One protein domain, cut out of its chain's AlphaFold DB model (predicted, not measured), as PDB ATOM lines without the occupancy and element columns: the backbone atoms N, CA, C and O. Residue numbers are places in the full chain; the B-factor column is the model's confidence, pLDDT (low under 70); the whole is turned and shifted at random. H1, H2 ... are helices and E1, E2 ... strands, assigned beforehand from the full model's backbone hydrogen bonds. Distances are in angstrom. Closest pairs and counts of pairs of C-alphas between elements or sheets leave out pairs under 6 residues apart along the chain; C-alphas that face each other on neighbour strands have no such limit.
ATOM      1  N   THR A 456     -64.332 -45.709  26.922       94.69
ATOM      2  CA  THR A 456     -63.465 -45.028  25.950       94.69
ATOM      3  C   THR A 456     -63.883 -43.578  25.656       94.69
ATOM      4  O   THR A 456     -62.994 -42.729  25.643       94.69
ATOM      5  N   PRO A 457     -65.178 -43.219  25.506       94.81
ATOM      6  CA  PRO A 457     -65.571 -41.826  25.267       94.81
ATOM      7  C   PRO A 457     -65.087 -40.845  26.344       94.81
ATOM      8  O   PRO A 457     -64.545 -39.795  26.004       94.81
ATOM      9  N   ALA A 458     -65.189 -41.205  27.628       96.25
ATOM     10  CA  ALA A 458     -64.721 -40.349  28.718       96.25
ATOM     11  C   ALA A 458     -63.197 -40.133  28.679       96.25
ATOM     12  O   ALA A 458     -62.711 -39.036  28.960       96.25
ATOM     13  N   VAL A 459     -62.433 -41.156  28.280       96.19
ATOM     14  CA  VAL A 459     -60.976 -41.049  28.098       96.19
ATOM     15  C   VAL A 459     -60.625 -40.151  26.914       96.19
ATOM     16  O   VAL A 459     -59.709 -39.338  27.027       96.19
ATOM     17  N   ILE A 460     -61.368 -40.242  25.807       95.31
ATOM     18  CA  ILE A 460     -61.192 -39.358  24.645       95.31
ATOM     19  C   ILE A 460     -61.425 -37.898  25.049       95.31
ATOM     20  O   ILE A 460     -60.597 -37.033  24.747       95.31
ATOM     21  N   ASP A 461     -62.519 -37.628  25.764       96.00
ATOM     22  CA  ASP A 461     -62.875 -36.283  26.218       96.00
ATOM     23  C   ASP A 461     -61.830 -35.716  27.186       96.00
ATOM     24  O   ASP A 461     -61.400 -34.563  27.034       96.00
ATOM     25  N   TRP A 462     -61.363 -36.532  28.139       97.06
ATOM     26  CA  TRP A 462     -60.258 -36.181  29.031       97.06
ATOM     27  C   TRP A 462     -58.987 -35.853  28.238       97.06
ATOM     28  O   TRP A 462     -58.386 -34.794  28.443       97.06
ATOM     29  N   TYR A 463     -58.593 -36.720  27.305       96.88
ATOM     30  CA  TYR A 463     -57.342 -36.591  26.564       96.88
ATOM     31  C   TYR A 463     -57.321 -35.315  25.715       96.88
ATOM     32  O   TYR A 463     -56.405 -34.495  25.827       96.88
ATOM     33  N   ILE A 464     -58.379 -35.085  24.931       95.31
ATOM     34  CA  ILE A 464     -58.507 -33.898  24.077       95.31
ATOM     35  C   ILE A 464     -58.524 -32.616  24.918       95.31
ATOM     36  O   ILE A 464     -57.907 -31.620  24.529       95.31
ATOM     37  N   SER A 465     -59.220 -32.622  26.057       96.38
ATOM     38  CA  SER A 465     -59.299 -31.454  26.940       96.38
ATOM     39  C   SER A 465     -57.931 -31.096  27.520       96.38
ATOM     40  O   SER A 465     -57.541 -29.930  27.484       96.38
ATOM     41  N   ASN A 466     -57.160 -32.084  27.981       97.06
ATOM     42  CA  ASN A 466     -55.844 -31.830  28.567       97.06
ATOM     43  C   ASN A 466     -54.798 -31.420  27.525       97.06
ATOM     44  O   ASN A 466     -54.034 -30.493  27.781       97.06
ATOM     45  N   ILE A 467     -54.820 -31.988  26.311       95.75
ATOM     46  CA  ILE A 467     -53.950 -31.496  25.229       95.75
ATOM     47  C   ILE A 467     -54.248 -30.023  24.911       95.75
ATOM     48  O   ILE A 467     -53.329 -29.225  24.725       95.75
ATOM     49  N   LYS A 468     -55.530 -29.637  24.862       93.06
ATOM     50  CA  LYS A 468     -55.925 -28.237  24.634       93.06
ATOM     51  C   LYS A 468     -55.515 -27.320  25.786       93.06
ATOM     52  O   LYS A 468     -55.161 -26.173  25.534       93.06
ATOM     53  N   ASN A 469     -55.524 -27.808  27.023       95.12
ATOM     54  CA  ASN A 469     -55.057 -27.040  28.178       95.12
ATOM     55  C   ASN A 469     -53.527 -26.878  28.188       95.12
ATOM     56  O   ASN A 469     -53.029 -25.841  28.615       95.12
ATOM     57  N   ASN A 470     -52.784 -27.852  27.653       95.62
ATOM     58  CA  ASN A 470     -51.323 -27.823  27.542       95.62
ATOM     59  C   ASN A 470     -50.822 -27.336  26.164       95.62
ATOM     60  O   ASN A 470     -49.689 -27.607  25.759       95.62
ATOM     61  N   PHE A 471     -51.659 -26.611  25.410       92.38
ATOM     62  CA  PHE A 471     -51.402 -26.287  24.002       92.38
ATOM     63  C   PHE A 471     -50.116 -25.477  23.779       92.38
ATOM     64  O   PHE A 471     -49.430 -25.677  22.782       92.38
ATOM     65  N   GLU A 472     -49.738 -24.608  24.721       93.25
ATOM     66  CA  GLU A 472     -48.476 -23.854  24.659       93.25
ATOM     67  C   GLU A 472     -47.253 -24.781  24.611       93.25
ATOM     68  O   GLU A 472     -46.370 -24.601  23.769       93.25
ATOM     69  N   LYS A 473     -47.222 -25.833  25.439       93.81
ATOM     70  CA  LYS A 473     -46.144 -26.828  25.409       93.81
ATOM     71  C   LYS A 473     -46.112 -27.576  24.078       93.81
ATOM     72  O   LYS A 473     -45.029 -27.830  23.548       93.81
ATOM     73  N   ILE A 474     -47.279 -27.892  23.522       94.75
ATOM     74  CA  ILE A 474     -47.389 -28.536  22.210       94.75
ATOM     75  C   ILE A 474     -46.818 -27.638  21.105       94.75
ATOM     76  O   ILE A 474     -46.047 -28.104  20.268       94.75
ATOM     77  N   GLU A 475     -47.120 -26.340  21.119       94.06
ATOM     78  CA  GLU A 475     -46.555 -25.380  20.166       94.06
ATOM     79  C   GLU A 475     -45.035 -25.229  20.300       94.06
ATOM     80  O   GLU A 475     -44.343 -25.101  19.288       94.06
ATOM     81  N   MET A 476     -44.500 -25.287  21.524       93.88
ATOM     82  CA  MET A 476     -43.051 -25.316  21.743       93.88
ATOM     83  C   MET A 476     -42.408 -26.549  21.096       93.88
ATOM     84  O   MET A 476     -41.361 -26.425  20.464       93.88
ATOM     85  N   LEU A 477     -43.037 -27.725  21.214       93.56
ATOM     86  CA  LEU A 477     -42.560 -28.954  20.571       93.56
ATOM     87  C   LEU A 477     -42.632 -28.858  19.040       93.56
ATOM     88  O   LEU A 477     -41.684 -29.247  18.364       93.56
ATOM     89  N   VAL A 478     -43.704 -28.271  18.493       93.50
ATOM     90  CA  VAL A 478     -43.827 -27.974  17.055       93.50
ATOM     91  C   VAL A 478     -42.693 -27.065  16.575       93.50
ATOM     92  O   VAL A 478     -42.067 -27.345  15.553       93.50
ATOM     93  N   ALA A 479     -42.420 -25.974  17.299       93.62
ATOM     94  CA  ALA A 479     -41.357 -25.035  16.950       93.62
ATOM     95  C   ALA A 479     -39.982 -25.714  16.970       93.62
ATOM     96  O   ALA A 479     -39.216 -25.570  16.017       93.62
ATOM     97  N   ALA A 480     -39.694 -26.472  18.032       91.44
ATOM     98  CA  ALA A 480     -38.442 -27.203  18.189       91.44
ATOM     99  C   ALA A 480     -38.237 -28.225  17.063       91.44
ATOM    100  O   ALA A 480     -37.164 -28.265  16.462       91.44
ATOM    101  N   GLU A 481     -39.270 -28.999  16.729       90.75
ATOM    102  CA  GLU A 481     -39.186 -30.001  15.666       90.75
ATOM    103  C   GLU A 481     -38.997 -29.359  14.287       90.75
ATOM    104  O   GLU A 481     -38.161 -29.795  13.496       90.75
ATOM    105  N   TYR A 482     -39.713 -28.270  14.004       91.38
ATOM    106  CA  TYR A 482     -39.539 -27.546  12.749       91.38
ATOM    107  C   TYR A 482     -38.126 -26.972  12.593       91.38
ATOM    108  O   TYR A 482     -37.539 -27.068  11.514       91.38
ATOM    109  N   LEU A 483     -37.571 -26.383  13.658       90.56
ATOM    110  CA  LEU A 483     -36.206 -25.855  13.653       90.56
ATOM    111  C   LEU A 483     -35.179 -26.970  13.457       90.56
ATOM    112  O   LEU A 483     -34.321 -26.836  12.590       90.56
ATOM    113  N   ARG A 484     -35.334 -28.104  14.153       89.69
ATOM    114  CA  ARG A 484     -34.487 -29.290  13.965       89.69
ATOM    115  C   ARG A 484     -34.457 -29.741  12.502       89.69
ATOM    116  O   ARG A 484     -33.387 -30.028  11.970       89.69
ATOM    117  N   ILE A 485     -35.617 -29.786  11.841       87.94
ATOM    118  CA  ILE A 485     -35.714 -30.144  10.416       87.94
ATOM    119  C   ILE A 485     -35.016 -29.089   9.541       87.94
ATOM    120  O   ILE A 485     -34.297 -29.428   8.601       87.94
ATOM    121  N   LYS A 486     -35.187 -27.797   9.848       85.56
ATOM    122  CA  LYS A 486     -34.531 -26.702   9.112       85.56
ATOM    123  C   LYS A 486     -33.013 -26.684   9.264       85.56
ATOM    124  O   LYS A 486     -32.334 -26.286   8.323       85.56
ATOM    125  N   GLU A 487     -32.497 -27.137  10.398       87.69
ATOM    126  CA  GLU A 487     -31.064 -27.255  10.692       87.69
ATOM    127  C   GLU A 487     -30.417 -28.506  10.066       87.69
ATOM    128  O   GLU A 487     -29.259 -28.810  10.337       87.69
ATOM    129  N   GLY A 488     -31.138 -29.215   9.188       82.00
ATOM    130  CA  GLY A 488     -30.631 -30.373   8.450       82.00
ATOM    131  C   GLY A 488     -31.021 -31.722   9.053       82.00
ATOM    132  O   GLY A 488     -30.575 -32.757   8.564       82.00
ATOM    133  N   GLY A 489     -31.860 -31.740  10.093       80.38
ATOM    134  CA  GLY A 489     -32.440 -32.971  10.613       80.38
ATOM    135  C   GLY A 489     -33.422 -33.605   9.626       80.38
ATOM    136  O   GLY A 489     -34.260 -32.926   9.035       80.38
ATOM    137  N   GLU A 490     -33.377 -34.928   9.481       79.50
ATOM    138  CA  GLU A 490     -34.359 -35.636   8.655       79.50
ATOM    139  C   GLU A 490     -35.759 -35.529   9.267       79.50
ATOM    140  O   GLU A 490     -35.948 -35.814  10.455       79.50
ATOM    141  N   ALA A 491     -36.744 -35.139   8.458       76.44
ATOM    142  CA  ALA A 491     -38.147 -35.223   8.836       76.44
ATOM    143  C   ALA A 491     -38.589 -36.693   8.872       76.44
ATOM    144  O   ALA A 491     -38.218 -37.490   8.006       76.44
ATOM    145  N   LEU A 492     -39.415 -37.051   9.857       73.56
ATOM    146  CA  LEU A 492     -40.072 -38.353   9.862       73.56
ATOM    147  C   LEU A 492     -41.049 -38.409   8.676       73.56
ATOM    148  O   LEU A 492     -42.002 -37.633   8.611       73.56
ATOM    149  N   GLY A 493     -40.767 -39.288   7.708       62.00
ATOM    150  CA  GLY A 493     -41.616 -39.500   6.533       62.00
ATOM    151  C   GLY A 493     -42.971 -40.127   6.883       62.00
ATOM    152  O   GLY A 493     -43.208 -40.525   8.017       62.00
ATOM    153  N   GLN A 494     -43.859 -40.262   5.890       54.47
ATOM    154  CA  GLN A 494     -45.205 -40.850   6.056       54.47
ATOM    155  C   GLN A 494     -45.210 -42.346   6.443       54.47
ATOM    156  O   GLN A 494     -46.275 -42.935   6.611       54.47
ATOM    157  N   SER A 495     -44.044 -42.986   6.555       48.41
ATOM    158  CA  SER A 495     -43.912 -44.380   6.967       48.41
ATOM    159  C   SER A 495     -43.711 -44.499   8.479       48.41
ATOM    160  O   SER A 495     -42.903 -43.795   9.087       48.41
ATOM    161  N   TRP A 496     -44.439 -45.435   9.090       49.50
ATOM    162  CA  TRP A 496     -44.259 -45.833  10.483       49.50
ATOM    163  C   TRP A 496     -42.795 -46.214  10.725       49.50
ATOM    164  O   TRP A 496     -42.273 -47.126  10.076       49.50
ATOM    165  N   ARG A 497     -42.116 -45.519  11.646       52.47
ATOM    166  CA  ARG A 497     -40.786 -45.944  12.083       52.47
ATOM    167  C   ARG A 497     -40.944 -47.087  13.075       52.47
ATOM    168  O   ARG A 497     -41.759 -47.036  13.995       52.47
ATOM    169  N   TRP A 498     -40.161 -48.135  12.851       43.81
ATOM    170  CA  TRP A 498     -40.066 -49.271  13.750       43.81
ATOM    171  C   TRP A 498     -38.884 -49.045  14.693       43.81
ATOM    172  O   TRP A 498     -37.749 -49.017  14.231       43.81
ATOM    173  N   GLY A 499     -39.141 -48.863  15.991       47.91
ATOM    174  CA  GLY A 499     -38.088 -48.792  17.010       47.91
ATOM    175  C   GLY A 499     -38.576 -48.279  18.368       47.91
ATOM    176  O   GLY A 499     -39.536 -47.513  18.423       47.91
ATOM    177  N   ASP A 500     -37.886 -48.686  19.437       49.62
ATOM    178  CA  ASP A 500     -38.081 -48.216  20.819       49.62
ATOM    179  C   ASP A 500     -37.485 -46.812  20.993       49.62
ATOM    180  O   ASP A 500     -36.454 -46.589  21.630       49.62
ATOM    181  N   SER A 501     -38.105 -45.837  20.335       55.75
ATOM    182  CA  SER A 501     -37.758 -44.435  20.510       55.75
ATOM    183  C   SER A 501     -38.187 -43.969  21.905       55.75
ATOM    184  O   SER A 501     -39.376 -43.881  22.192       55.75
ATOM    185  N   GLN A 502     -37.226 -43.566  22.745       63.53
ATOM    186  CA  GLN A 502     -37.503 -42.839  23.998       63.53
ATOM    187  C   GLN A 502     -38.126 -41.444  23.770       63.53
ATOM    188  O   GLN A 502     -38.429 -40.731  24.724       63.53
ATOM    189  N   LYS A 503     -38.270 -41.010  22.512       77.12
ATOM    190  CA  LYS A 503     -38.840 -39.715  22.132       77.12
ATOM    191  C   LYS A 503     -40.204 -39.899  21.474       77.12
ATOM    192  O   LYS A 503     -40.426 -40.867  20.748       77.12
ATOM    193  N   ILE A 504     -41.077 -38.918  21.681       86.06
ATOM    194  CA  ILE A 504     -42.338 -38.797  20.945       86.06
ATOM    195  C   ILE A 504     -42.021 -38.618  19.460       86.06
ATOM    196  O   ILE A 504     -41.251 -37.724  19.099       86.06
ATOM    197  N   ASP A 505     -42.647 -39.424  18.606       88.06
ATOM    198  CA  ASP A 505     -42.568 -39.229  17.162       88.06
ATOM    199  C   ASP A 505     -43.447 -38.034  16.765       88.06
ATOM    200  O   ASP A 505     -44.655 -38.016  17.020       88.06
ATOM    201  N   ILE A 506     -42.838 -37.027  16.134       90.50
ATOM    202  CA  ILE A 506     -43.536 -35.858  15.590       90.50
ATOM    203  C   ILE A 506     -43.344 -35.851  14.073       90.50
ATOM    204  O   ILE A 506     -42.271 -35.542  13.559       90.50
ATOM    205  N   TYR A 507     -44.396 -36.200  13.340       89.50
ATOM    206  CA  TYR A 507     -44.387 -36.217  11.881       89.50
ATOM    207  C   TYR A 507     -44.692 -34.836  11.324       89.50
ATOM    208  O   TYR A 507     -45.626 -34.178  11.778       89.50
ATOM    209  N   TYR A 508     -43.953 -34.431  10.295       89.00
ATOM    210  CA  TYR A 508     -44.107 -33.147   9.621       89.00
ATOM    211  C   TYR A 508     -44.489 -33.352   8.155       89.00
ATOM    212  O   TYR A 508     -43.772 -34.031   7.419       89.00
ATOM    213  N   VAL A 509     -45.584 -32.730   7.707       88.38
ATOM    214  CA  VAL A 509     -45.990 -32.747   6.290       88.38
ATOM    215  C   VAL A 509     -46.508 -31.391   5.815       88.38
ATOM    216  O   VAL A 509     -47.317 -30.746   6.480       88.38
ATOM    217  N   GLU A 510     -46.091 -30.981   4.614       88.31
ATOM    218  CA  GLU A 510     -46.634 -29.815   3.900       88.31
ATOM    219  C   GLU A 510     -47.711 -30.252   2.900       88.31
ATOM    220  O   GLU A 510     -47.472 -30.357   1.697       88.31
ATOM    221  N   GLN A 511     -48.909 -30.552   3.394       85.31
ATOM    222  CA  GLN A 511     -50.031 -30.979   2.558       85.31
ATOM    223  C   GLN A 511     -51.379 -30.620   3.204       85.31
ATOM    224  O   GLN A 511     -51.436 -30.019   4.276       85.31
ATOM    225  N   LYS A 512     -52.490 -30.977   2.547       81.62
ATOM    226  CA  LYS A 512     -53.852 -30.661   3.023       81.62
ATOM    227  C   LYS A 512     -54.324 -31.502   4.220       81.62
ATOM    228  O   LYS A 512     -55.319 -31.143   4.840       81.62
ATOM    229  N   TYR A 513     -53.633 -32.598   4.529       81.62
ATOM    230  CA  TYR A 513     -54.035 -33.597   5.521       81.62
ATOM    231  C   TYR A 513     -52.838 -34.075   6.363       81.62
ATOM    232  O   TYR A 513     -51.702 -34.011   5.891       81.62
ATOM    233  N   PRO A 514     -53.054 -34.563   7.596       82.88
ATOM    234  CA  PRO A 514     -51.974 -35.068   8.443       82.88
ATOM    235  C   PRO A 514     -51.296 -36.325   7.878       82.88
ATOM    236  O   PRO A 514     -51.802 -36.959   6.953       82.88
ATOM    237  N   ALA A 515     -50.136 -36.672   8.441       74.56
ATOM    238  CA  ALA A 515     -49.314 -37.794   7.985       74.56
ATOM    239  C   ALA A 515     -49.840 -39.167   8.443       74.56
ATOM    240  O   ALA A 515     -49.701 -40.143   7.714       74.56
ATOM    241  N   VAL A 516     -50.444 -39.246   9.636       72.12
ATOM    242  CA  VAL A 516     -50.867 -40.516  10.253       72.12
ATOM    243  C   VAL A 516     -52.378 -40.709  10.132       72.12
ATOM    244  O   VAL A 516     -53.174 -39.867  10.571       72.12
ATOM    245  N   TYR A 517     -52.765 -41.851   9.561       67.19
ATOM    246  CA  TYR A 517     -54.152 -42.296   9.437       67.19
ATOM    247  C   TYR A 517     -54.781 -42.538  10.824       67.19
ATOM    248  O   TYR A 517     -54.130 -43.085  11.710       67.19
ATOM    249  N   ARG A 518     -56.048 -42.134  11.012       72.00
ATOM    250  CA  ARG A 518     -56.807 -42.202  12.288       72.00
ATOM    251  C   ARG A 518     -56.268 -41.347  13.450       72.00
ATOM    252  O   ARG A 518     -56.660 -41.583  14.587       72.00
ATOM    253  N   SER A 519     -55.421 -40.347  13.189       83.44
ATOM    254  CA  SER A 519     -55.081 -39.347  14.214       83.44
ATOM    255  C   SER A 519     -56.230 -38.357  14.448       83.44
ATOM    256  O   SER A 519     -56.957 -37.992  13.522       83.44
ATOM    257  N   ILE A 520     -56.378 -37.889  15.687       89.25
ATOM    258  CA  ILE A 520     -57.358 -36.856  16.055       89.25
ATOM    259  C   ILE A 520     -56.866 -35.504  15.545       89.25
ATOM    260  O   ILE A 520     -55.752 -35.101  15.861       89.25
ATOM    261  N   ILE A 521     -57.675 -34.756  14.798       90.06
ATOM    262  CA  ILE A 521     -57.285 -33.420  14.325       90.06
ATOM    263  C   ILE A 521     -57.863 -32.366  15.269       90.06
ATOM    264  O   ILE A 521     -59.079 -32.237  15.393       90.06
ATOM    265  N   LEU A 522     -56.995 -31.601  15.938       91.00
ATOM    266  CA  LEU A 522     -57.412 -30.633  16.965       91.00
ATOM    267  C   LEU A 522     -57.903 -29.293  16.395       91.00
ATOM    268  O   LEU A 522     -58.496 -28.488  17.115       91.00
ATOM    269  N   ASN A 523     -57.638 -29.028  15.116       90.62
ATOM    270  CA  ASN A 523     -58.070 -27.813  14.436       90.62
ATOM    271  C   ASN A 523     -59.578 -27.771  14.223       90.62
ATOM    272  O   ASN A 523     -60.231 -28.792  14.013       90.62
ATOM    273  N   LYS A 524     -60.119 -26.552  14.146       86.81
ATOM    274  CA  LYS A 524     -61.500 -26.352  13.716       86.81
ATOM    275  C   LYS A 524     -61.680 -26.814  12.269       86.81
ATOM    276  O   LYS A 524     -60.973 -26.357  11.367       86.81
ATOM    277  N   GLU A 525     -62.661 -27.677  12.057       85.00
ATOM    278  CA  GLU A 525     -63.036 -28.177  10.741       85.00
ATOM    279  C   GLU A 525     -63.961 -27.189  10.014       85.00
ATOM    280  O   GLU A 525     -64.930 -26.669  10.579       85.00
ATOM    281  N   LYS A 526     -63.681 -26.945   8.734       81.31
ATOM    282  CA  LYS A 526     -64.562 -26.257   7.795       81.31
ATOM    283  C   LYS A 526     -65.147 -27.294   6.837       81.31
ATOM    284  O   LYS A 526     -64.463 -27.797   5.944       81.31
ATOM    285  N   LYS A 527     -66.427 -27.610   7.037       76.06
ATOM    286  CA  LYS A 527     -67.170 -28.553   6.194       76.06
ATOM    287  C   LYS A 527     -67.491 -27.914   4.848       76.06
ATOM    288  O   LYS A 527     -68.158 -26.885   4.795       76.06
ATOM    289  N   ASN A 528     -67.069 -28.563   3.766       67.31
ATOM    290  CA  ASN A 528     -67.294 -28.098   2.392       67.31
ATOM    291  C   ASN A 528     -68.388 -28.907   1.657       67.31
ATOM    292  O   ASN A 528     -68.452 -28.915   0.430       67.31
ATOM    293  N   GLY A 529     -69.254 -29.614   2.394       57.28
ATOM    294  CA  GLY A 529     -70.406 -30.338   1.838       57.28
ATOM    295  C   GLY A 529     -70.084 -31.649   1.102       57.28
ATOM    296  O   GLY A 529     -71.007 -32.314   0.645       57.28
ATOM    297  N   ARG A 530     -68.808 -32.062   1.003       58.78
ATOM    298  CA  ARG A 530     -68.400 -33.388   0.493       58.78
ATOM    299  C   ARG A 530     -67.597 -34.151   1.548       58.78
ATOM    300  O   ARG A 530     -66.681 -33.583   2.142       58.78
ATOM    301  N   TYR A 531     -67.898 -35.441   1.700       46.44
ATOM    302  CA  TYR A 531     -67.433 -36.351   2.765       46.44
ATOM    303  C   TYR A 531     -65.893 -36.511   2.884       46.44
ATOM    304  O   TYR A 531     -65.411 -36.970   3.909       46.44
ATOM    305  N   TYR A 532     -65.109 -36.061   1.889       53.56
ATOM    306  CA  TYR A 532     -63.632 -36.132   1.859       53.56
ATOM    307  C   TYR A 532     -62.945 -34.795   1.498       53.56
ATOM    308  O   TYR A 532     -61.879 -34.773   0.884       53.56
ATOM    309  N   SER A 533     -63.582 -33.659   1.805       61.50
ATOM    310  CA  SER A 533     -63.122 -32.319   1.377       61.50
ATOM    311  C   SER A 533     -62.981 -31.299   2.507       61.50
ATOM    312  O   SER A 533     -62.923 -30.091   2.251       61.50
ATOM    313  N   ASN A 534     -62.983 -31.771   3.751       71.25
ATOM    314  CA  ASN A 534     -62.967 -30.891   4.908       71.25
ATOM    315  C   ASN A 534     -61.607 -30.195   5.014       71.25
ATOM    316  O   ASN A 534     -60.552 -30.824   4.942       71.25
ATOM    317  N   GLU A 535     -61.650 -28.873   5.150       84.50
ATOM    318  CA  GLU A 535     -60.467 -28.037   5.319       84.50
ATOM    319  C   GLU A 535     -60.293 -27.721   6.802       84.50
ATOM    320  O   GLU A 535     -61.257 -27.399   7.492       84.50
ATOM    321  N   TYR A 536     -59.063 -27.769   7.303       89.25
ATOM    322  CA  TYR A 536     -58.784 -27.507   8.715       89.25
ATOM    323  C   TYR A 536     -58.222 -26.103   8.891       89.25
ATOM    324  O   TYR A 536     -57.260 -25.722   8.224       89.25
ATOM    325  N   LEU A 537     -58.803 -25.316   9.791       91.12
ATOM    326  CA  LEU A 537     -58.412 -23.924   9.995       91.12
ATOM    327  C   LEU A 537     -57.261 -23.814  10.995       91.12
ATOM    328  O   LEU A 537     -57.272 -24.430  12.058       91.12
ATOM    329  N   CYS A 538     -56.271 -22.994  10.664       91.06
ATOM    330  CA  CYS A 538     -55.169 -22.662  11.548       91.06
ATOM    331  C   CYS A 538     -55.683 -21.805  12.712       91.06
ATOM    332  O   CYS A 538     -56.219 -20.720  12.479       91.06
ATOM    333  N   ASN A 539     -55.463 -22.255  13.949       87.50
ATOM    334  CA  ASN A 539     -55.968 -21.584  15.155       87.50
ATOM    335  C   ASN A 539     -55.431 -20.148  15.328       87.50
ATOM    336  O   ASN A 539     -56.098 -19.318  15.935       87.50
ATOM    337  N   HIS A 540     -54.270 -19.834  14.743       89.19
ATOM    338  CA  HIS A 540     -53.635 -18.511  14.821       89.19
ATOM    339  C   HIS A 540     -54.137 -17.505  13.789       89.19
ATOM    340  O   HIS A 540     -54.196 -16.308  14.049       89.19
ATOM    341  N   THR A 541     -54.448 -17.971  12.577       91.25
ATOM    342  CA  THR A 541     -54.726 -17.071  11.444       91.25
ATOM    343  C   THR A 541     -56.128 -17.217  10.872       91.25
ATOM    344  O   THR A 541     -56.487 -16.442   9.991       91.25
ATOM    345  N   GLY A 542     -56.884 -18.244  11.270       87.25
ATOM    346  CA  GLY A 542     -58.177 -18.598  10.675       87.25
ATOM    347  C   GLY A 542     -58.104 -19.049   9.209       87.25
ATOM    348  O   GLY A 542     -59.135 -19.293   8.591       87.25
ATOM    349  N   ALA A 543     -56.900 -19.159   8.640       90.75
ATOM    350  CA  ALA A 543     -56.675 -19.581   7.258       90.75
ATOM    351  C   ALA A 543     -56.627 -21.109   7.153       90.75
ATOM    352  O   ALA A 543     -56.400 -21.789   8.152       90.75
ATOM    353  N   ILE A 544     -56.778 -21.649   5.943       90.12
ATOM    354  CA  ILE A 544     -56.651 -23.091   5.699       90.12
ATOM    355  C   ILE A 544     -55.228 -23.549   6.055       90.12
ATOM    356  O   ILE A 544     -54.239 -22.926   5.656       90.12
ATOM    357  N   SER A 545     -55.139 -24.631   6.821       91.44
ATOM    358  CA  SER A 545     -53.887 -25.271   7.211       91.44
ATOM    359  C   SER A 545     -53.311 -26.053   6.037       91.44
ATOM    360  O   SER A 545     -54.029 -26.771   5.342       91.44
ATOM    361  N   ASN A 546     -52.009 -25.908   5.817       90.12
ATOM    362  CA  ASN A 546     -51.263 -26.608   4.770       90.12
ATOM    363  C   ASN A 546     -49.939 -27.196   5.273       90.12
ATOM    364  O   ASN A 546     -49.141 -27.686   4.478       90.12
ATOM    365  N   ILE A 547     -49.710 -27.115   6.579       91.75
ATOM    366  CA  ILE A 547     -48.594 -27.724   7.285       91.75
ATOM    367  C   ILE A 547     -49.192 -28.451   8.478       91.75
ATOM    368  O   ILE A 547     -49.902 -27.819   9.256       91.75
ATOM    369  N   PHE A 548     -48.919 -29.738   8.634       92.06
ATOM    370  CA  PHE A 548     -49.392 -30.518   9.772       92.06
ATOM    371  C   PHE A 548     -48.225 -31.104  10.548       92.06
ATOM    372  O   PHE A 548     -47.258 -31.592   9.960       92.06
ATOM    373  N   PHE A 549     -48.377 -31.073  11.867       92.62
ATOM    374  CA  PHE A 549     -47.557 -31.807  12.814       92.62
ATOM    375  C   PHE A 549     -48.431 -32.872  13.465       92.62
ATOM    376  O   PHE A 549     -49.477 -32.538  14.028       92.62
ATOM    377  N   THR A 550     -48.028 -34.136  13.372       92.81
ATOM    378  CA  THR A 550     -48.732 -35.257  14.001       92.81
ATOM    379  C   THR A 550     -47.878 -35.838  15.113       92.81
ATOM    380  O   THR A 550     -46.782 -36.318  14.853       92.81
ATOM    381  N   PHE A 551     -48.395 -35.803  16.335       93.19
ATOM    382  CA  PHE A 551     -47.793 -36.402  17.516       93.19
ATOM    383  C   PHE A 551     -48.268 -37.849  17.632       93.19
ATOM    384  O   PHE A 551     -49.473 -38.100  17.682       93.19
ATOM    385  N   ALA A 552     -47.328 -38.786  17.674       91.19
ATOM    386  CA  ALA A 552     -47.580 -40.208  17.865       91.19
ATOM    387  C   ALA A 552     -46.843 -40.686  19.131       91.19
ATOM    388  O   ALA A 552     -45.672 -41.073  19.050       91.19
ATOM    389  N   PRO A 553     -47.491 -40.602  20.308       92.06
ATOM    390  CA  PRO A 553     -46.916 -41.105  21.549       92.06
ATOM    391  C   PRO A 553     -46.760 -42.630  21.492       92.06
ATOM    392  O   PRO A 553     -47.563 -43.317  20.861       92.06
ATOM    393  N   LYS A 554     -45.725 -43.154  22.152       90.25
ATOM    394  CA  LYS A 554     -45.401 -44.590  22.189       90.25
ATOM    395  C   LYS A 554     -45.798 -45.284  23.486       90.25
ATOM    396  O   LYS A 554     -46.020 -46.492  23.471       90.25
ATOM    397  N   ASP A 555     -45.924 -44.527  24.568       92.56
ATOM    398  CA  ASP A 555     -46.288 -45.031  25.887       92.56
ATOM    399  C   ASP A 555     -47.077 -43.986  26.694       92.56
ATOM    400  O   ASP A 555     -47.210 -42.821  26.301       92.56
ATOM    401  N   TRP A 556     -47.602 -44.409  27.841       94.94
ATOM    402  CA  TRP A 556     -48.370 -43.561  28.749       94.94
ATOM    403  C   TRP A 556     -47.569 -42.395  29.353       94.94
ATOM    404  O   TRP A 556     -48.160 -41.357  29.638       94.94
ATOM    405  N   THR A 557     -46.245 -42.504  29.524       94.81
ATOM    406  CA  THR A 557     -45.420 -41.405  30.072       94.81
ATOM    407  C   THR A 557     -45.347 -40.236  29.093       94.81
ATOM    408  O   THR A 557     -45.385 -39.064  29.473       94.81
ATOM    409  N   GLN A 558     -45.329 -40.547  27.796       94.81
ATOM    410  CA  GLN A 558     -45.413 -39.554  26.737       94.81
ATOM    411  C   GLN A 558     -46.794 -38.893  26.683       94.81
ATOM    412  O   GLN A 558     -46.878 -37.702  26.373       94.81
ATOM    413  N   LEU A 559     -47.864 -39.617  27.032       95.94
ATOM    414  CA  LEU A 559     -49.192 -39.018  27.192       95.94
ATOM    415  C   LEU A 559     -49.200 -37.991  28.327       95.94
ATOM    416  O   LEU A 559     -49.711 -36.893  28.126       95.94
ATOM    417  N   GLU A 560     -48.574 -38.280  29.472       96.12
ATOM    418  CA  GLU A 560     -48.467 -37.315  30.578       96.12
ATOM    419  C   GLU A 560     -47.714 -36.048  30.168       96.12
ATOM    420  O   GLU A 560     -48.139 -34.935  30.482       96.12
ATOM    421  N   LEU A 561     -46.632 -36.194  29.394       94.19
ATOM    422  CA  LEU A 561     -45.883 -35.057  28.855       94.19
ATOM    423  C   LEU A 561     -46.740 -34.187  27.921       94.19
ATOM    424  O   LEU A 561     -46.669 -32.957  27.982       94.19
ATOM    425  N   LEU A 562     -47.535 -34.813  27.049       95.75
ATOM    426  CA  LEU A 562     -48.403 -34.117  26.093       95.75
ATOM    427  C   LEU A 562     -49.608 -33.469  26.785       95.75
ATOM    428  O   LEU A 562     -49.962 -32.334  26.464       95.75
ATOM    429  N   CYS A 563     -50.205 -34.140  27.767       96.19
ATOM    430  CA  CYS A 563     -51.340 -33.641  28.539       96.19
ATOM    431  C   CYS A 563     -50.946 -32.624  29.618       96.19
ATOM    432  O   CYS A 563     -51.780 -31.813  30.010       96.19
ATOM    433  N   GLY A 564     -49.695 -32.640  30.090       95.50
ATOM    434  CA  GLY A 564     -49.223 -31.781  31.180       95.50
ATOM    435  C   GLY A 564     -49.770 -32.178  32.556       95.50
ATOM    436  O   GLY A 564     -49.747 -31.368  33.480       95.50
ATOM    437  N   CYS A 565     -50.289 -33.397  32.689       96.19
ATOM    438  CA  CYS A 565     -50.877 -33.938  33.910       96.19
ATOM    439  C   CYS A 565     -50.718 -35.462  33.952       96.19
ATOM    440  O   CYS A 565     -50.390 -36.085  32.943       96.19
ATOM    441  N   GLU A 566     -50.945 -36.057  35.123       96.88
ATOM    442  CA  GLU A 566     -50.951 -37.513  35.262       96.88
ATOM    443  C   GLU A 566     -52.106 -38.130  34.459       96.88
ATOM    444  O   GLU A 566     -53.226 -37.603  34.452       96.88
ATOM    445  N   VAL A 567     -51.846 -39.253  33.784       97.06
ATOM    446  CA  VAL A 567     -52.899 -39.972  33.061       97.06
ATOM    447  C   VAL A 567     -53.844 -40.687  34.036       97.06
ATOM    448  O   VAL A 567     -53.417 -41.118  35.110       97.06
ATOM    449  N   PRO A 568     -55.128 -40.883  33.679       96.88
ATOM    450  CA  PRO A 568     -56.043 -41.691  34.464       96.88
ATOM    451  C   PRO A 568     -55.470 -43.085  34.677       96.88
ATOM    452  O   PRO A 568     -54.832 -43.646  33.785       96.88
ATOM    453  N   LYS A 569     -55.773 -43.691  35.827       96.31
ATOM    454  CA  LYS A 569     -55.275 -45.028  36.177       96.31
ATOM    455  C   LYS A 569     -55.526 -46.072  35.074       96.31
ATOM    456  O   LYS A 569     -54.663 -46.902  34.835       96.31
ATOM    457  N   VAL A 570     -56.661 -45.994  34.369       95.56
ATOM    458  CA  VAL A 570     -57.029 -46.894  33.251       95.56
ATOM    459  C   VAL A 570     -56.150 -46.732  31.996       95.56
ATOM    460  O   VAL A 570     -56.069 -47.639  31.177       95.56
ATOM    461  N   VAL A 571     -55.483 -45.585  31.839       96.38
ATOM    462  CA  VAL A 571     -54.546 -45.281  30.739       96.38
ATOM    463  C   VAL A 571     -53.091 -45.553  31.154       96.38
ATOM    464  O   VAL A 571     -52.217 -45.736  30.307       96.38
ATOM    465  N   LYS A 572     -52.809 -45.588  32.463       96.25
ATOM    466  CA  LYS A 572     -51.480 -45.881  33.010       96.25
ATOM    467  C   LYS A 572     -51.032 -47.276  32.559       96.25
ATOM    468  O   LYS A 572     -51.762 -48.246  32.729       96.25
ATOM    469  N   GLY A 573     -49.830 -47.370  31.998       93.25
ATOM    470  CA  GLY A 573     -49.309 -48.608  31.416       93.25
ATOM    471  C   GLY A 573     -49.536 -48.757  29.909       93.25
ATOM    472  O   GLY A 573     -48.899 -49.617  29.326       93.25
ATOM    473  N   TRP A 574     -50.350 -47.916  29.253       95.38
ATOM    474  CA  TRP A 574     -50.604 -48.021  27.805       95.38
ATOM    475  C   TRP A 574     -49.318 -47.983  26.964       95.38
ATOM    476  O   TRP A 574     -48.433 -47.157  27.213       95.38
ATOM    477  N   LEU A 575     -49.267 -48.838  25.935       91.81
ATOM    478  CA  LEU A 575     -48.206 -48.916  24.928       91.81
ATOM    479  C   LEU A 575     -48.803 -48.926  23.514       91.81
ATOM    480  O   LEU A 575     -49.718 -49.695  23.232       91.81
ATOM    481  N   GLU A 576     -48.232 -48.161  22.579       87.44
ATOM    482  CA  GLU A 576     -48.720 -48.086  21.185       87.44
ATOM    483  C   GLU A 576     -48.766 -49.460  20.496       87.44
ATOM    484  O   GLU A 576     -49.687 -49.758  19.738       87.44
ATOM    485  N   ARG A 577     -47.789 -50.323  20.788       84.06
ATOM    486  CA  ARG A 577     -47.669 -51.668  20.191       84.06
ATOM    487  C   ARG A 577     -48.373 -52.760  20.983       84.06
ATOM    488  O   ARG A 577     -48.272 -53.935  20.609       84.06
ATOM    489  N   ALA A 622     -52.714 -40.866  18.972       93.19
ATOM    490  CA  ALA A 622     -52.096 -39.953  18.017       93.19
ATOM    491  C   ALA A 622     -53.015 -38.763  17.682       93.19
ATOM    492  O   ALA A 622     -54.197 -38.926  17.368       93.19
ATOM    493  N   PHE A 623     -52.457 -37.550  17.665       94.50
ATOM    494  CA  PHE A 623     -53.193 -36.339  17.297       94.50
ATOM    495  C   PHE A 623     -52.387 -35.421  16.379       94.50
ATOM    496  O   PHE A 623     -51.160 -35.458  16.338       94.50
ATOM    497  N   SER A 624     -53.087 -34.571  15.637       93.12
ATOM    498  CA  SER A 624     -52.530 -33.681  14.628       93.12
ATOM    499  C   SER A 624     -52.961 -32.237  14.840       93.12
ATOM    500  O   SER A 624     -54.125 -31.957  15.148       93.12
ATOM    501  N   ILE A 625     -52.029 -31.315  14.595       94.12
ATOM    502  CA  ILE A 625     -52.291 -29.877  14.543       94.12
ATOM    503  C   ILE A 625     -51.771 -29.307  13.224       94.12
ATOM    504  O   ILE A 625     -50.614 -29.480  12.844       94.12
ATOM    505  N   GLY A 626     -52.662 -28.615  12.531       93.19
ATOM    506  CA  GLY A 626     -52.450 -27.907  11.287       93.19
ATOM    507  C   GLY A 626     -52.183 -26.418  11.493       93.19
ATOM    508  O   GLY A 626     -52.832 -25.735  12.292       93.19
ATOM    509  N   TYR A 627     -51.257 -25.896  10.699       94.50
ATOM    510  CA  TYR A 627     -50.920 -24.487  10.617       94.50
ATOM    511  C   TYR A 627     -50.930 -24.013   9.167       94.50
ATOM    512  O   TYR A 627     -50.656 -24.760   8.226       94.50
ATOM    513  N   SER A 628     -51.236 -22.732   8.980       94.25
ATOM    514  CA  SER A 628     -50.870 -22.026   7.755       94.25
ATOM    515  C   SER A 628     -49.393 -21.626   7.842       94.25
ATOM    516  O   SER A 628     -48.878 -21.422   8.942       94.25
ATOM    517  N   LYS A 629     -48.716 -21.410   6.706       91.88
ATOM    518  CA  LYS A 629     -47.342 -20.851   6.685       91.88
ATOM    519  C   LYS A 629     -47.188 -19.613   7.583       91.88
ATOM    520  O   LYS A 629     -46.204 -19.473   8.302       91.88
ATOM    521  N   ARG A 630     -48.185 -18.719   7.574       92.50
ATOM    522  CA  ARG A 630     -48.194 -17.512   8.416       92.50
ATOM    523  C   ARG A 630     -48.373 -17.842   9.900       92.50
ATOM    524  O   ARG A 630     -47.702 -17.220  10.715       92.50
ATOM    525  N   GLY A 631     -49.243 -18.794  10.237       92.75
ATOM    526  CA  GLY A 631     -49.451 -19.250  11.613       92.75
ATOM    527  C   GLY A 631     -48.206 -19.919  12.193       92.75
ATOM    528  O   GLY A 631     -47.783 -19.567  13.288       92.75
ATOM    529  N   LEU A 632     -47.540 -20.781  11.419       93.12
ATOM    530  CA  LEU A 632     -46.279 -21.393  11.839       93.12
ATOM    531  C   LEU A 632     -45.196 -20.335  12.098       93.12
ATOM    532  O   LEU A 632     -44.518 -20.381  13.117       93.12
ATOM    533  N   ASN A 633     -45.083 -19.317  11.239       92.31
ATOM    534  CA  ASN A 633     -44.153 -18.208  11.471       92.31
ATOM    535  C   ASN A 633     -44.456 -17.419  12.758       92.31
ATOM    536  O   ASN A 633     -43.535 -16.861  13.350       92.31
ATOM    537  N   GLN A 634     -45.717 -17.336  13.197       93.25
ATOM    538  CA  GLN A 634     -46.063 -16.705  14.479       93.25
ATOM    539  C   GLN A 634     -45.589 -17.557  15.661       93.25
ATOM    540  O   GLN A 634     -44.990 -17.017  16.589       93.25
ATOM    541  N   ILE A 635     -45.754 -18.879  15.578       93.31
ATOM    542  CA  ILE A 635     -45.244 -19.834  16.572       93.31
ATOM    543  C   ILE A 635     -43.717 -19.765  16.661       93.31
ATOM    544  O   ILE A 635     -43.170 -19.637  17.752       93.31
ATOM    545  N   LEU A 636     -43.020 -19.759  15.522       92.19
ATOM    546  CA  LEU A 636     -41.558 -19.650  15.483       92.19
ATOM    547  C   LEU A 636     -41.056 -18.317  16.046       92.19
ATOM    548  O   LEU A 636     -40.020 -18.283  16.697       92.19
ATOM    549  N   LYS A 637     -41.789 -17.215  15.858       90.38
ATOM    550  CA  LYS A 637     -41.450 -15.943  16.513       90.38
ATOM    551  C   LYS A 637     -41.658 -15.991  18.026       90.38
ATOM    552  O   LYS A 637     -40.898 -15.353  18.744       90.38
ATOM    553  N   LYS A 638     -42.682 -16.714  18.493       90.19
ATOM    554  CA  LYS A 638     -43.014 -16.823  19.918       90.19
ATOM    555  C   LYS A 638     -42.039 -17.738  20.670       90.19
ATOM    556  O   LYS A 638     -41.593 -17.364  21.747       90.19
ATOM    557  N   TYR A 639     -41.683 -18.892  20.102       89.25
ATOM    558  CA  TYR A 639     -40.906 -19.927  20.805       89.25
ATOM    559  C   TYR A 639     -39.604 -20.345  20.110       89.25
ATOM    560  O   TYR A 639     -38.795 -21.043  20.709       89.25
ATOM    561  N   GLY A 640     -39.371 -19.937  18.862       69.69
ATOM    562  CA  GLY A 640     -38.201 -20.340  18.071       69.69
ATOM    563  C   GLY A 640     -36.916 -19.563  18.374       69.69
ATOM    564  O   GLY A 640     -35.958 -19.645  17.609       69.69
ATOM    565  N   VAL A 641     -36.879 -18.790  19.464       59.41
ATOM    566  CA  VAL A 641     -35.668 -18.090  19.897       59.41
ATOM    567  C   VAL A 641     -34.855 -19.026  20.784       59.41
ATOM    568  O   VAL A 641     -35.032 -19.074  21.999       59.41
TER     569      VAL A 641
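AT A GLANCE: This is residues 456 to 577 and 622 to 641 of the 644 residues of an uncharacterized protein of Desulfitobacterium chlororespirans DSM 11544 (UniProt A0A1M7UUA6). A small sheet of three strands, E1, E4 and E5, makes a wall near the middle of the domain, with H2 crossing one of its faces over E1 and E4 and H4 packed crosswise on H2. H1 and H3 pack on each other beyond the ends of the strands where E4 ends and E5 begins, while the small hairpin of E2 and E3 lies beyond the E5 edge and long loops make much of the rest. The printed part has 142 residues with four named helices and five named strands, in the order H1 H2 E1 E2 E3 E4 H3 E5 H4. The larger sheet has the order E1 - E4 - E5, the smaller one E2 - E3, both antiparallel, and the class is mixed, helices and strands. The whole is compact, with a radius of gyration of the C-alphas of 15.1 A and spans of 40 by 39 by 29 A.

HOW THE PARTS SIT: H1, residues 456 to 469, touches H3, residues 556 to 563, with its residues 463 to 469 alone; the closest C-alphas, of Ile 467 and Cys 563, are 4.7 A apart. The two run the same way at a steep tilt of 50 degrees. H2, residues 471 to 486, is close to H1 but not clearly touching, about perpendicular at 73 degrees, with the C-alphas of Ile 467 and Ile 474 closest at 7.8 A. H2 is on the sheet of E1, residues 505 to 509, E4, residues 547 to 552, and E5, residues 623 to 627. Its height over the sheet is 9.6 A; it lies over E1 and E4 and runs across the strands, at 69 degrees to E1 on the local plane. Its residues 475 to 479 alone touch H4, residues 629 to 639, about perpendicular at 76 degrees, with the C-alphas of Ala 479 and Leu 636 closest at 5.6 A. The arrangement is two layers, the helices H2 and H4 on one face of the sheet. E1 and E4 are antiparallel at 160 degrees, with N 507 and O 550 within hydrogen-bond range at 2.8 A. E4 and E5 are antiparallel at 162 degrees, with N 551 and O 623 within hydrogen-bond range at 2.8 A. Residues 520 to 521 pair with residues 623 to 624 of E5, parallel. E2, residues 524 to 526, and E3, residues 535 to 537, form an antiparallel hairpin, with N 526 and O 535 within hydrogen-bond range at 2.8 A. The closest C-alphas of E3 and E5, of Tyr 536 and Gly 626, are 6.8 A apart. H3 is not on the larger sheet, but only just, with 4 pairs of C-alphas within 10 A. In H1, H2, H3 and H4 every O i to N i+4 pair is within hydrogen-bond range.

IN THESE COORDINATES: H1 begins at C-alpha 456 (-63.465, -45.028, 25.950) and is 20.0 A long. H2 measures 22.5 A, E1 13.1 A, E4 16.4 A and E5 13.8 A. E4 begins at C-alpha 547 (-48.594, -27.724, 7.285). H3 is 10.4 A long, and H4 is 15.5 A long, ending at C-alpha 639 (-40.906, -19.927, 20.805).

THE WHOLE: The two C-alphas farthest apart, of Gln 502 and Gly 529, are 41.6 A apart. Residues 578 to 621 are not printed, and C-alphas 577 and 622 stand 12.7 A apart across the cut. Of the links that are printed whole, H2 to E1 and E1 to E2 are long, with 18 and 14 residues. The mean pLDDT of the printed part is 85.9, and it is under 70 at residues 493 to 502, 517, 528 to 533 and 640 to 641.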